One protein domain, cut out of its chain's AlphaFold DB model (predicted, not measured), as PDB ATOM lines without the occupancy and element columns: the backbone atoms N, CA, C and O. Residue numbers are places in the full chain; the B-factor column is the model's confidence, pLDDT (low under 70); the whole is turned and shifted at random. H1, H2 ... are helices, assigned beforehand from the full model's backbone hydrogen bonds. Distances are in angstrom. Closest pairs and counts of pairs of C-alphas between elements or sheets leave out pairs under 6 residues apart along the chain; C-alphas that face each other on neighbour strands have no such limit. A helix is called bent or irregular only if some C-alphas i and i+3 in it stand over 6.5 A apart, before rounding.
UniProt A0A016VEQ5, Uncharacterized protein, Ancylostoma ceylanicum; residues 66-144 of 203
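What this domain is: This is residues 66 to 144 of the 203 residues of an uncharacterized protein of Ancylostoma ceylanicum (UniProt A0A016VEQ5). Two long helices, H2 and H3, make a loose helical hairpin shaped like a narrow V: they meet where H2 begins and H3 ends, and spread apart toward the link that joins them at the open end. The short H1 lies near the closed end, apart from both. The printed part has 79 residues with three named helices, H1, H2 and H3 in that order, and no named strand; the class is all helix. It is only just extended, close to loose, with a radius of gyration of the C-alphas of 17.4 A, and spans 52 by 25 by 14 A.

Where its parts are: H1 is residues 66 to 70, beginning at C-alpha 66 at (54.841, -38.910, -48.167). H2, residues 82 to 107, is 37.2 A from first to last C-alpha and ends at (25.734, -18.694, -36.124). H3, residues 116 to 143, is 40.5 A long and ends at C-alpha 143 at (58.195, -49.907, -41.486). H3 is neither bent nor irregular, but only just: C-alphas 117 and 120 are 6.2 A apart.

How they stand to each other: H1 is apart from H2 and from H3. H2 and H3 form a helical hairpin and run opposite ways at a shallow tilt of 29 degrees. They touch through residues 82 to 86 of H2 and 134 to 141 of H3 alone; their closest C-alphas, those of Cys 82 and Gly 137, are 5.8 A apart. Every O i to N i+4 pair is within hydrogen-bond range in H1 and H2, and 22 of 24 in H3.

The domain as a whole: The C-alphas of Glu 73 and Lys 111, the two farthest apart, are 52.0 A from each other. Residues 91 to 100 of H2 stand free, as do residues 114 to 129, of which 116 to 129 belong to H3. The link from H1 to H2 is long, with 11 residues; that from H2 to H3 is short, with 8. The printed part has no cut. Its mean pLDDT is 77.3, with values under 70 at residues 69 to 70, 72 to 83 and 109 to 114.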
ATOM      1  N   ASN A  66      54.172 -37.878 -47.376       71.06
ATOM      2  CA  ASN A  66      54.841 -38.910 -48.167       71.06
ATOM      3  C   ASN A  66      55.565 -38.346 -49.388       71.06
ATOM      4  O   ASN A  66      56.649 -38.806 -49.730       71.06
ATOM      5  N   TYR A  67      54.979 -37.346 -50.049       72.38
ATOM      6  CA  TYR A  67      55.578 -36.734 -51.229       72.38
ATOM      7  C   TYR A  67      56.898 -36.033 -50.893       72.38
ATOM      8  O   TYR A  67      57.890 -36.265 -51.582       72.38
ATOM      9  N   MET A  68      56.930 -35.259 -49.801       70.88
ATOM     10  CA  MET A  68      58.154 -34.612 -49.308       70.88
ATOM     11  C   MET A  68      59.224 -35.632 -48.905       70.88
ATOM     12  O   MET A  68      60.402 -35.412 -49.157       70.88
ATOM     13  N   LYS A  69      58.826 -36.772 -48.327       66.00
ATOM     14  CA  LYS A  69      59.756 -37.846 -47.947       66.00
ATOM     15  C   LYS A  69      60.348 -38.610 -49.124       66.00
ATOM     16  O   LYS A  69      61.495 -39.036 -49.052       66.00
ATOM     17  N   ASN A  70      59.577 -38.782 -50.192       66.88
ATOM     18  CA  ASN A  70      60.008 -39.525 -51.375       66.88
ATOM     19  C   ASN A  70      60.842 -38.678 -52.354       66.88
ATOM     20  O   ASN A  70      61.433 -39.247 -53.266       66.88
ATOM     21  N   HIS A  71      60.923 -37.353 -52.160       71.69
ATOM     22  CA  HIS A  71      61.746 -36.436 -52.965       71.69
ATOM     23  C   HIS A  71      62.786 -35.698 -52.099       71.69
ATOM     24  O   HIS A  71      62.755 -34.468 -52.002       71.69
ATOM     25  N   PRO A  72      63.737 -36.418 -51.468       61.19
ATOM     26  CA  PRO A  72      64.760 -35.804 -50.618       61.19
ATOM     27  C   PRO A  72      65.713 -34.872 -51.391       61.19
ATOM     28  O   PRO A  72      66.376 -34.038 -50.784       61.19
ATOM     29  N   GLU A  73      65.768 -34.984 -52.723       59.66
ATOM     30  CA  GLU A  73      66.615 -34.151 -53.589       59.66
ATOM     31  C   GLU A  73      66.083 -32.716 -53.768       59.66
ATOM     32  O   GLU A  73      66.870 -31.794 -53.975       59.66
ATOM     33  N   GLU A  74      64.769 -32.499 -53.636       59.91
ATOM     34  CA  GLU A  74      64.142 -31.167 -53.730       59.91
ATOM     35  C   GLU A  74      64.008 -30.476 -52.359       59.91
ATOM     36  O   GLU A  74      63.885 -29.253 -52.288       59.91
ATOM     37  N   PHE A  75      64.080 -31.242 -51.263       58.41
ATOM     38  CA  PHE A  75      63.861 -30.766 -49.893       58.41
ATOM     39  C   PHE A  75      64.981 -31.212 -48.935       58.41
ATOM     40  O   PHE A  75      64.726 -31.844 -47.913       58.41
ATOM     41  N   ALA A  76      66.231 -30.857 -49.247       52.50
ATOM     42  CA  ALA A  76      67.415 -31.250 -48.467       52.50
ATOM     43  C   ALA A  76      67.427 -30.759 -46.997       52.50
ATOM     44  O   ALA A  76      68.094 -31.364 -46.162       52.50
ATOM     45  N   ASP A  77      66.677 -29.696 -46.675       55.56
ATOM     46  CA  ASP A  77      66.516 -29.137 -45.315       55.56
ATOM     47  C   ASP A  77      65.254 -29.647 -44.584       55.56
ATOM     48  O   ASP A  77      64.935 -29.195 -43.479       55.56
ATOM     49  N   ALA A  78      64.486 -30.563 -45.186       57.59
ATOM     50  CA  ALA A  78      63.287 -31.096 -44.553       57.59
ATOM     51  C   ALA A  78      63.655 -32.041 -43.391       57.59
ATOM     52  O   ALA A  78      64.454 -32.963 -43.581       57.59
ATOM     53  N   PRO A  79      63.061 -31.868 -42.193       58.47
ATOM     54  CA  PRO A  79      63.282 -32.784 -41.082       58.47
ATOM     55  C   PRO A  79      62.874 -34.201 -41.488       58.47
ATOM     56  O   PRO A  79      61.733 -34.430 -41.877       58.47
ATOM     57  N   THR A  80      63.775 -35.168 -41.363       60.25
ATOM     58  CA  THR A  80      63.480 -36.585 -41.626       60.25
ATOM     59  C   THR A  80      62.551 -37.206 -40.579       60.25
ATOM     60  O   THR A  80      61.938 -38.240 -40.841       60.25
ATOM     61  N   ASP A  81      62.403 -36.561 -39.419       64.62
ATOM     62  CA  ASP A  81      61.582 -37.036 -38.307       64.62
ATOM     63  C   ASP A  81      60.086 -36.728 -38.506       64.62
ATOM     64  O   ASP A  81      59.679 -35.560 -38.570       64.62
ATOM     65  N   CYS A  82      59.217 -37.754 -38.477       67.62
ATOM     66  CA  CYS A  82      57.757 -37.557 -38.504       67.62
ATOM     67  C   CYS A  82      57.242 -36.643 -37.390       67.62
ATOM     68  O   CYS A  82      56.221 -35.985 -37.570       67.62
ATOM     69  N   LEU A  83      57.912 -36.591 -36.236       68.31
ATOM     70  CA  LEU A  83      57.463 -35.814 -35.076       68.31
ATOM     71  C   LEU A  83      57.311 -34.316 -35.382       68.31
ATOM     72  O   LEU A  83      56.343 -33.697 -34.934       68.31
ATOM     73  N   SER A  84      58.207 -33.756 -36.197       74.69
ATOM     74  CA  SER A  84      58.143 -32.354 -36.628       74.69
ATOM     75  C   SER A  84      56.915 -32.087 -37.505       74.69
ATOM     76  O   SER A  84      56.233 -31.072 -37.342       74.69
ATOM     77  N   TYR A  85      56.565 -33.040 -38.375       74.94
ATOM     78  CA  TYR A  85      55.355 -32.972 -39.196       74.94
ATOM     79  C   TYR A  85      54.081 -33.163 -38.376       74.94
ATOM     80  O   TYR A  85      53.104 -32.444 -38.577       74.94
ATOM     81  N   VAL A  86      54.100 -34.087 -37.417       77.88
ATOM     82  CA  VAL A  86      52.974 -34.387 -36.528       77.88
ATOM     83  C   VAL A  86      52.619 -33.170 -35.667       77.88
ATOM     84  O   VAL A  86      51.442 -32.843 -35.523       77.88
ATOM     85  N   PHE A  87      53.614 -32.436 -35.158       80.50
ATOM     86  CA  PHE A  87      53.375 -31.193 -34.420       80.50
ATOM     87  C   PHE A  87      52.691 -30.122 -35.285       80.50
ATOM     88  O   PHE A  87      51.670 -29.558 -34.884       80.50
ATOM     89  N   SER A  88      53.206 -29.877 -36.496       85.06
ATOM     90  CA  SER A  88      52.592 -28.931 -37.438       85.06
ATOM     91  C   SER A  88      51.176 -29.358 -37.832       85.06
ATOM     92  O   SER A  88      50.279 -28.521 -37.943       85.06
ATOM     93  N   PHE A  89      50.957 -30.659 -38.011       82.88
ATOM     94  CA  PHE A  89      49.654 -31.229 -38.321       82.88
ATOM     95  C   PHE A  89      48.643 -30.975 -37.194       82.88
ATOM     96  O   PHE A  89      47.561 -30.450 -37.455       82.88
ATOM     97  N   TYR A  90      49.002 -31.244 -35.935       84.94
ATOM     98  CA  TYR A  90      48.126 -30.952 -34.795       84.94
ATOM     99  C   TYR A  90      47.854 -29.461 -34.616       84.94
ATOM    100  O   TYR A  90      46.731 -29.093 -34.273       84.94
ATOM    101  N   CYS A  91      48.840 -28.601 -34.882       86.81
ATOM    102  CA  CYS A  91      48.640 -27.155 -34.889       86.81
ATOM    103  C   CYS A  91      47.593 -26.746 -35.940       86.81
ATOM    104  O   CYS A  91      46.655 -26.011 -35.632       86.81
ATOM    105  N   GLY A  92      47.693 -27.296 -37.155       86.25
ATOM    106  CA  GLY A  92      46.698 -27.100 -38.209       86.25
ATOM    107  C   GLY A  92      45.300 -27.554 -37.787       86.25
ATOM    108  O   GLY A  92      44.351 -26.774 -37.877       86.25
ATOM    109  N   VAL A  93      45.179 -28.773 -37.250       86.44
ATOM    110  CA  VAL A  93      43.904 -29.322 -36.756       86.44
ATOM    111  C   VAL A  93      43.303 -28.430 -35.671       86.44
ATOM    112  O   VAL A  93      42.123 -28.095 -35.748       86.44
ATOM    113  N   LEU A  94      44.102 -27.984 -34.700       88.12
ATOM    114  CA  LEU A  94      43.657 -27.108 -33.617       88.12
ATOM    115  C   LEU A  94      43.155 -25.759 -34.153       88.12
ATOM    116  O   LEU A  94      42.070 -25.317 -33.774       88.12
ATOM    117  N   CYS A  95      43.888 -25.139 -35.080       89.19
ATOM    118  CA  CYS A  95      43.468 -23.904 -35.744       89.19
ATOM    119  C   CYS A  95      42.139 -24.079 -36.490       89.19
ATOM    120  O   CYS A  95      41.231 -23.255 -36.345       89.19
ATOM    121  N   THR A  96      41.980 -25.169 -37.245       89.00
ATOM    122  CA  THR A  96      40.729 -25.481 -37.947       89.00
ATOM    123  C   THR A  96      39.579 -25.733 -36.971       89.00
ATOM    124  O   THR A  96      38.480 -25.220 -37.183       89.00
ATOM    125  N   SER A  97      39.809 -26.460 -35.874       86.50
ATOM    126  CA  SER A  97      38.798 -26.693 -34.836       86.50
ATOM    127  C   SER A  97      38.339 -25.391 -34.182       86.50
ATOM    128  O   SER A  97      37.134 -25.182 -34.036       86.50
ATOM    129  N   ILE A  98      39.266 -24.485 -33.851       88.81
ATOM    130  CA  ILE A  98      38.937 -23.156 -33.315       88.81
ATOM    131  C   ILE A  98      38.124 -22.359 -34.335       88.81
ATOM    132  O   ILE A  98      37.123 -21.750 -33.967       88.81
ATOM    133  N   PHE A  99      38.509 -22.386 -35.612       91.38
ATOM    134  CA  PHE A  99      37.784 -21.685 -36.668       91.38
ATOM    135  C   PHE A  99      36.341 -22.193 -36.809       91.38
ATOM    136  O   PHE A  99      35.403 -21.397 -36.786       91.38
ATOM    137  N   ILE A 100      36.142 -23.512 -36.881       87.25
ATOM    138  CA  ILE A 100      34.805 -24.122 -36.956       87.25
ATOM    139  C   ILE A 100      33.985 -23.773 -35.710       87.25
ATOM    140  O   ILE A 100      32.815 -23.406 -35.822       87.25
ATOM    141  N   PHE A 101      34.595 -23.838 -34.524       83.88
ATOM    142  CA  PHE A 101      33.936 -23.479 -33.273       83.88
ATOM    143  C   PHE A 101      33.544 -21.996 -33.229       83.88
ATOM    144  O   PHE A 101      32.436 -21.664 -32.806       83.88
ATOM    145  N   ALA A 102      34.405 -21.102 -33.721       85.94
ATOM    146  CA  ALA A 102      34.126 -19.674 -33.820       85.94
ATOM    147  C   ALA A 102      32.953 -19.398 -34.771       85.94
ATOM    148  O   ALA A 102      32.020 -18.686 -34.397       85.94
ATOM    149  N   VAL A 103      32.944 -20.017 -35.959       87.38
ATOM    150  CA  VAL A 103      31.832 -19.925 -36.922       87.38
ATOM    151  C   VAL A 103      30.533 -20.449 -36.305       87.38
ATOM    152  O   VAL A 103      29.497 -19.790 -36.389       87.38
ATOM    153  N   TYR A 104      30.583 -21.597 -35.624       83.25
ATOM    154  CA  TYR A 104      29.436 -22.169 -34.920       83.25
ATOM    155  C   TYR A 104      28.884 -21.216 -33.850       83.25
ATOM    156  O   TYR A 104      27.675 -20.971 -33.805       83.25
ATOM    157  N   CYS A 105      29.754 -20.628 -33.025       80.94
ATOM    158  CA  CYS A 105      29.367 -19.653 -32.004       80.94
ATOM    159  C   CYS A 105      28.738 -18.391 -32.611       80.94
ATOM    160  O   CYS A 105      27.778 -17.855 -32.045       80.94
ATOM    161  N   LEU A 106      29.238 -17.948 -33.771       83.56
ATOM    162  CA  LEU A 106      28.701 -16.813 -34.521       83.56
ATOM    163  C   LEU A 106      27.270 -17.094 -35.004       83.56
ATOM    164  O   LEU A 106      26.364 -16.292 -34.766       83.56
ATOM    165  N   ILE A 107      27.046 -18.263 -35.615       82.44
ATOM    166  CA  ILE A 107      25.734 -18.694 -36.124       82.44
ATOM    167  C   ILE A 107      24.730 -18.854 -34.974       82.44
ATOM    168  O   ILE A 107      23.584 -18.418 -35.079       82.44
ATOM    169  N   LYS A 108      25.157 -19.426 -33.842       76.44
ATOM    170  CA  LYS A 108      24.312 -19.622 -32.652       76.44
ATOM    171  C   LYS A 108      24.146 -18.376 -31.768       76.44
ATOM    172  O   LYS A 108      23.561 -18.496 -30.689       76.44
ATOM    173  N   ARG A 109      24.624 -17.194 -32.191       69.00
ATOM    174  CA  ARG A 109      24.512 -15.915 -31.452       69.00
ATOM    175  C   ARG A 109      24.862 -16.051 -29.962       69.00
ATOM    176  O   ARG A 109      24.065 -15.709 -29.089       69.00
ATOM    177  N   ASN A 110      26.060 -16.558 -29.675       60.59
ATOM    178  CA  ASN A 110      26.637 -16.610 -28.323       60.59
ATOM    179  C   ASN A 110      25.868 -17.471 -27.288       60.59
ATOM    180  O   ASN A 110      26.087 -17.331 -26.088       60.59
ATOM    181  N   LYS A 111      24.992 -18.392 -27.730       62.69
ATOM    182  CA  LYS A 111      24.445 -19.485 -26.896       62.69
ATOM    183  C   LYS A 111      24.867 -20.868 -27.422       62.69
ATOM    184  O   LYS A 111      24.002 -21.666 -27.807       62.69
ATOM    185  N   PRO A 112      26.177 -21.174 -27.503       68.06
ATOM    186  CA  PRO A 112      26.616 -22.532 -27.788       68.06
ATOM    187  C   PRO A 112      26.100 -23.451 -26.674       68.06
ATOM    188  O   PRO A 112      26.290 -23.181 -25.492       68.06
ATOM    189  N   TRP A 113      25.386 -24.512 -27.051       62.88
ATOM    190  CA  TRP A 113      24.963 -25.533 -26.095       62.88
ATOM    191  C   TRP A 113      26.029 -26.618 -26.149       62.88
ATOM    192  O   TRP A 113      26.166 -27.278 -27.177       62.88
ATOM    193  N   MET A 114      26.828 -26.725 -25.094       65.88
ATOM    194  CA  MET A 114      27.888 -27.717 -24.967       65.88
ATOM    195  C   MET A 114      27.701 -28.394 -23.619       65.88
ATOM    196  O   MET A 114      27.707 -27.714 -22.596       65.88
ATOM    197  N   ASN A 115      27.476 -29.707 -23.621       73.06
ATOM    198  CA  ASN A 115      27.317 -30.459 -22.384       73.06
ATOM    199  C   ASN A 115      28.704 -30.624 -21.723       73.06
ATOM    200  O   ASN A 115      29.548 -31.321 -22.294       73.06
ATOM    201  N   PRO A 116      28.977 -29.992 -20.565       70.56
ATOM    202  CA  PRO A 116      30.298 -30.039 -19.934       70.56
ATOM    203  C   PRO A 116      30.692 -31.456 -19.499       70.56
ATOM    204  O   PRO A 116      31.872 -31.798 -19.530       70.56
ATOM    205  N   GLU A 117      29.721 -32.313 -19.183       79.31
ATOM    206  CA  GLU A 117      29.977 -33.707 -18.806       79.31
ATOM    207  C   GLU A 117      30.480 -34.560 -19.975       79.31
ATOM    208  O   GLU A 117      31.246 -35.495 -19.770       79.31
ATOM    209  N   ALA A 118      30.123 -34.209 -21.214       79.38
ATOM    210  CA  ALA A 118      30.624 -34.879 -22.414       79.38
ATOM    211  C   ALA A 118      31.975 -34.310 -22.896       79.38
ATOM    212  O   ALA A 118      32.680 -34.945 -23.688       79.38
ATOM    213  N   ALA A 119      32.375 -33.129 -22.414       81.38
ATOM    214  CA  ALA A 119      33.628 -32.488 -22.811       81.38
ATOM    215  C   ALA A 119      34.851 -33.242 -22.261       81.38
ATOM    216  O   ALA A 119      35.798 -33.512 -22.990       81.38
ATOM    217  N   VAL A 120      34.809 -33.670 -21.000       82.25
ATOM    218  CA  VAL A 120      35.913 -34.419 -20.375       82.25
ATOM    219  C   VAL A 120      36.213 -35.756 -21.082       82.25
ATOM    220  O   VAL A 120      37.367 -35.967 -21.464       82.25
ATOM    221  N   PRO A 121      35.234 -36.657 -21.322       86.94
ATOM    222  CA  PRO A 121      35.506 -37.919 -22.007       86.94
ATOM    223  C   PRO A 121      35.920 -37.719 -23.469       86.94
ATOM    224  O   PRO A 121      36.751 -38.473 -23.972       86.94
ATOM    225  N   SER A 122      35.403 -36.690 -24.147       83.69
ATOM    226  CA  SER A 122      35.823 -36.381 -25.520       83.69
ATOM    227  C   SER A 122      37.256 -35.847 -25.587       83.69
ATOM    228  O   SER A 122      38.002 -36.240 -26.483       83.69
ATOM    229  N   MET A 123      37.691 -35.043 -24.611       85.38
ATOM    230  CA  MET A 123      39.091 -34.620 -24.490       85.38
ATOM    231  C   MET A 123      40.025 -35.802 -24.218       85.38
ATOM    232  O   MET A 123      41.067 -35.912 -24.864       85.38
ATOM    233  N   LEU A 124      39.653 -36.706 -23.306       88.31
ATOM    234  CA  LEU A 124      40.456 -37.896 -23.006       88.31
ATOM    235  C   LEU A 124      40.549 -38.834 -24.218       88.31
ATOM    236  O   LEU A 124      41.634 -39.302 -24.557       88.31
ATOM    237  N   GLY A 125      39.428 -39.058 -24.910       88.00
ATOM    238  CA  GLY A 125      39.395 -39.831 -26.150       88.00
ATOM    239  C   GLY A 125      40.269 -39.205 -27.239       88.00
ATOM    240  O   GLY A 125      41.066 -39.902 -27.865       88.00
ATOM    241  N   GLY A 126      40.192 -37.884 -27.411       86.62
ATOM    242  CA  GLY A 126      41.048 -37.141 -28.336       86.62
ATOM    243  C   GLY A 126      42.535 -37.266 -28.001       86.62
ATOM    244  O   GLY A 126      43.340 -37.492 -28.900       86.62
ATOM    245  N   ALA A 127      42.906 -37.199 -26.719       87.88
ATOM    246  CA  ALA A 127      44.288 -37.372 -26.277       87.88
ATOM    247  C   ALA A 127      44.825 -38.777 -26.593       87.88
ATOM    248  O   ALA A 127      45.932 -38.908 -27.113       87.88
ATOM    249  N   ILE A 128      44.030 -39.826 -26.354       89.50
ATOM    250  CA  ILE A 128      44.402 -41.211 -26.689       89.50
ATOM    251  C   ILE A 128      44.598 -41.370 -28.202       89.50
ATOM    252  O   ILE A 128      45.597 -41.941 -28.640       89.50
ATOM    253  N   VAL A 129      43.678 -40.830 -29.008       86.38
ATOM    254  CA  VAL A 129      43.777 -40.871 -30.476       86.38
ATOM    255  C   VAL A 129      44.988 -40.078 -30.970       86.38
ATOM    256  O   VAL A 129      45.665 -40.527 -31.892       86.38
ATOM    257  N   ALA A 130      45.312 -38.942 -30.348       85.81
ATOM    258  CA  ALA A 130      46.495 -38.160 -30.690       85.81
ATOM    259  C   ALA A 130      47.791 -38.940 -30.412       85.81
ATOM    260  O   ALA A 130      48.654 -39.035 -31.278       85.81
ATOM    261  N   VAL A 131      47.906 -39.585 -29.249       86.25
ATOM    262  CA  VAL A 131      49.061 -40.449 -28.947       86.25
ATOM    263  C   VAL A 131      49.151 -41.613 -29.943       86.25
ATOM    264  O   VAL A 131      50.235 -41.913 -30.441       86.25
ATOM    265  N   GLY A 132      48.017 -42.225 -30.297       86.88
ATOM    266  CA  GLY A 132      47.958 -43.289 -31.301       86.88
ATOM    267  C   GLY A 132      48.408 -42.834 -32.693       86.88
ATOM    268  O   GLY A 132      49.197 -43.518 -33.337       86.88
ATOM    269  N   MET A 133      47.969 -41.656 -33.135       83.69
ATOM    270  CA  MET A 133      48.358 -41.069 -34.422       83.69
ATOM    271  C   MET A 133      49.837 -40.659 -34.460       83.69
ATOM    272  O   MET A 133      50.497 -40.853 -35.479       83.69
ATOM    273  N   ALA A 134      50.397 -40.164 -33.353       84.69
ATOM    274  CA  ALA A 134      51.835 -39.920 -33.251       84.69
ATOM    275  C   ALA A 134      52.636 -41.231 -33.356       84.69
ATOM    276  O   ALA A 134      53.607 -41.307 -34.110       84.69
ATOM    277  N   GLY A 135      52.189 -42.286 -32.664       85.56
ATOM    278  CA  GLY A 135      52.772 -43.627 -32.778       85.56
ATOM    279  C   GLY A 135      52.667 -44.203 -34.193       85.56
ATOM    280  O   GLY A 135      53.610 -44.827 -34.675       85.56
ATOM    281  N   PHE A 136      51.562 -43.937 -34.891       83.25
ATOM    282  CA  PHE A 136      51.373 -44.313 -36.290       83.25
ATOM    283  C   PHE A 136      52.387 -43.633 -37.219       83.25
ATOM    284  O   PHE A 136      52.996 -44.307 -38.047       83.25
ATOM    285  N   GLY A 137      52.640 -42.333 -37.039       78.75
ATOM    286  CA  GLY A 137      53.670 -41.616 -37.797       78.75
ATOM    287  C   GLY A 137      55.067 -42.223 -37.615       78.75
ATOM    288  O   GLY A 137      55.775 -42.452 -38.592       78.75
ATOM    289  N   VAL A 138      55.434 -42.577 -36.378       81.88
ATOM    290  CA  VAL A 138      56.706 -43.267 -36.087       81.88
ATOM    291  C   VAL A 138      56.753 -44.661 -36.724       81.88
ATOM    292  O   VAL A 138      57.802 -45.084 -37.205       81.88
ATOM    293  N   ALA A 139      55.633 -45.386 -36.759       81.75
ATOM    294  CA  ALA A 139      55.568 -46.687 -37.419       81.75
ATOM    295  C   ALA A 139      55.796 -46.569 -38.933       81.75
ATOM    296  O   ALA A 139      56.551 -47.368 -39.488       81.75
ATOM    297  N   ILE A 140      55.216 -45.554 -39.584       79.50
ATOM    298  CA  ILE A 140      55.452 -45.267 -41.006       79.50
ATOM    299  C   ILE A 140      56.943 -45.003 -41.267       79.50
ATOM    300  O   ILE A 140      57.484 -45.555 -42.222       79.50
ATOM    301  N   ASP A 141      57.633 -44.251 -40.399       75.75
ATOM    302  CA  ASP A 141      59.078 -43.977 -40.543       75.75
ATOM    303  C   ASP A 141      59.934 -45.241 -40.520       75.75
ATOM    304  O   ASP A 141      60.968 -45.317 -41.180       75.75
ATOM    305  N   ARG A 142      59.538 -46.234 -39.720       77.69
ATOM    306  CA  ARG A 142      60.343 -47.439 -39.478       77.69
ATOM    307  C   ARG A 142      60.004 -48.588 -40.425       77.69
ATOM    308  O   ARG A 142      60.894 -49.367 -40.787       77.69
ATOM    309  N   LEU A 143      58.726 -48.744 -40.769       73.69
ATOM    310  CA  LEU A 143      58.195 -49.907 -41.486       73.69
ATOM    311  C   LEU A 143      57.738 -49.600 -42.915       73.69
ATOM    312  O   LEU A 143      57.421 -50.553 -43.614       73.69
ATOM    313  N   ASP A 144      57.777 -48.340 -43.360       74.00
ATOM    314  CA  ASP A 144      57.162 -47.860 -44.604       74.00
ATOM    315  C   ASP A 144      55.619 -47.860 -44.561       74.00
ATOM    316  O   ASP A 144      54.965 -48.649 -43.866       74.00
TER     317      ASP A 144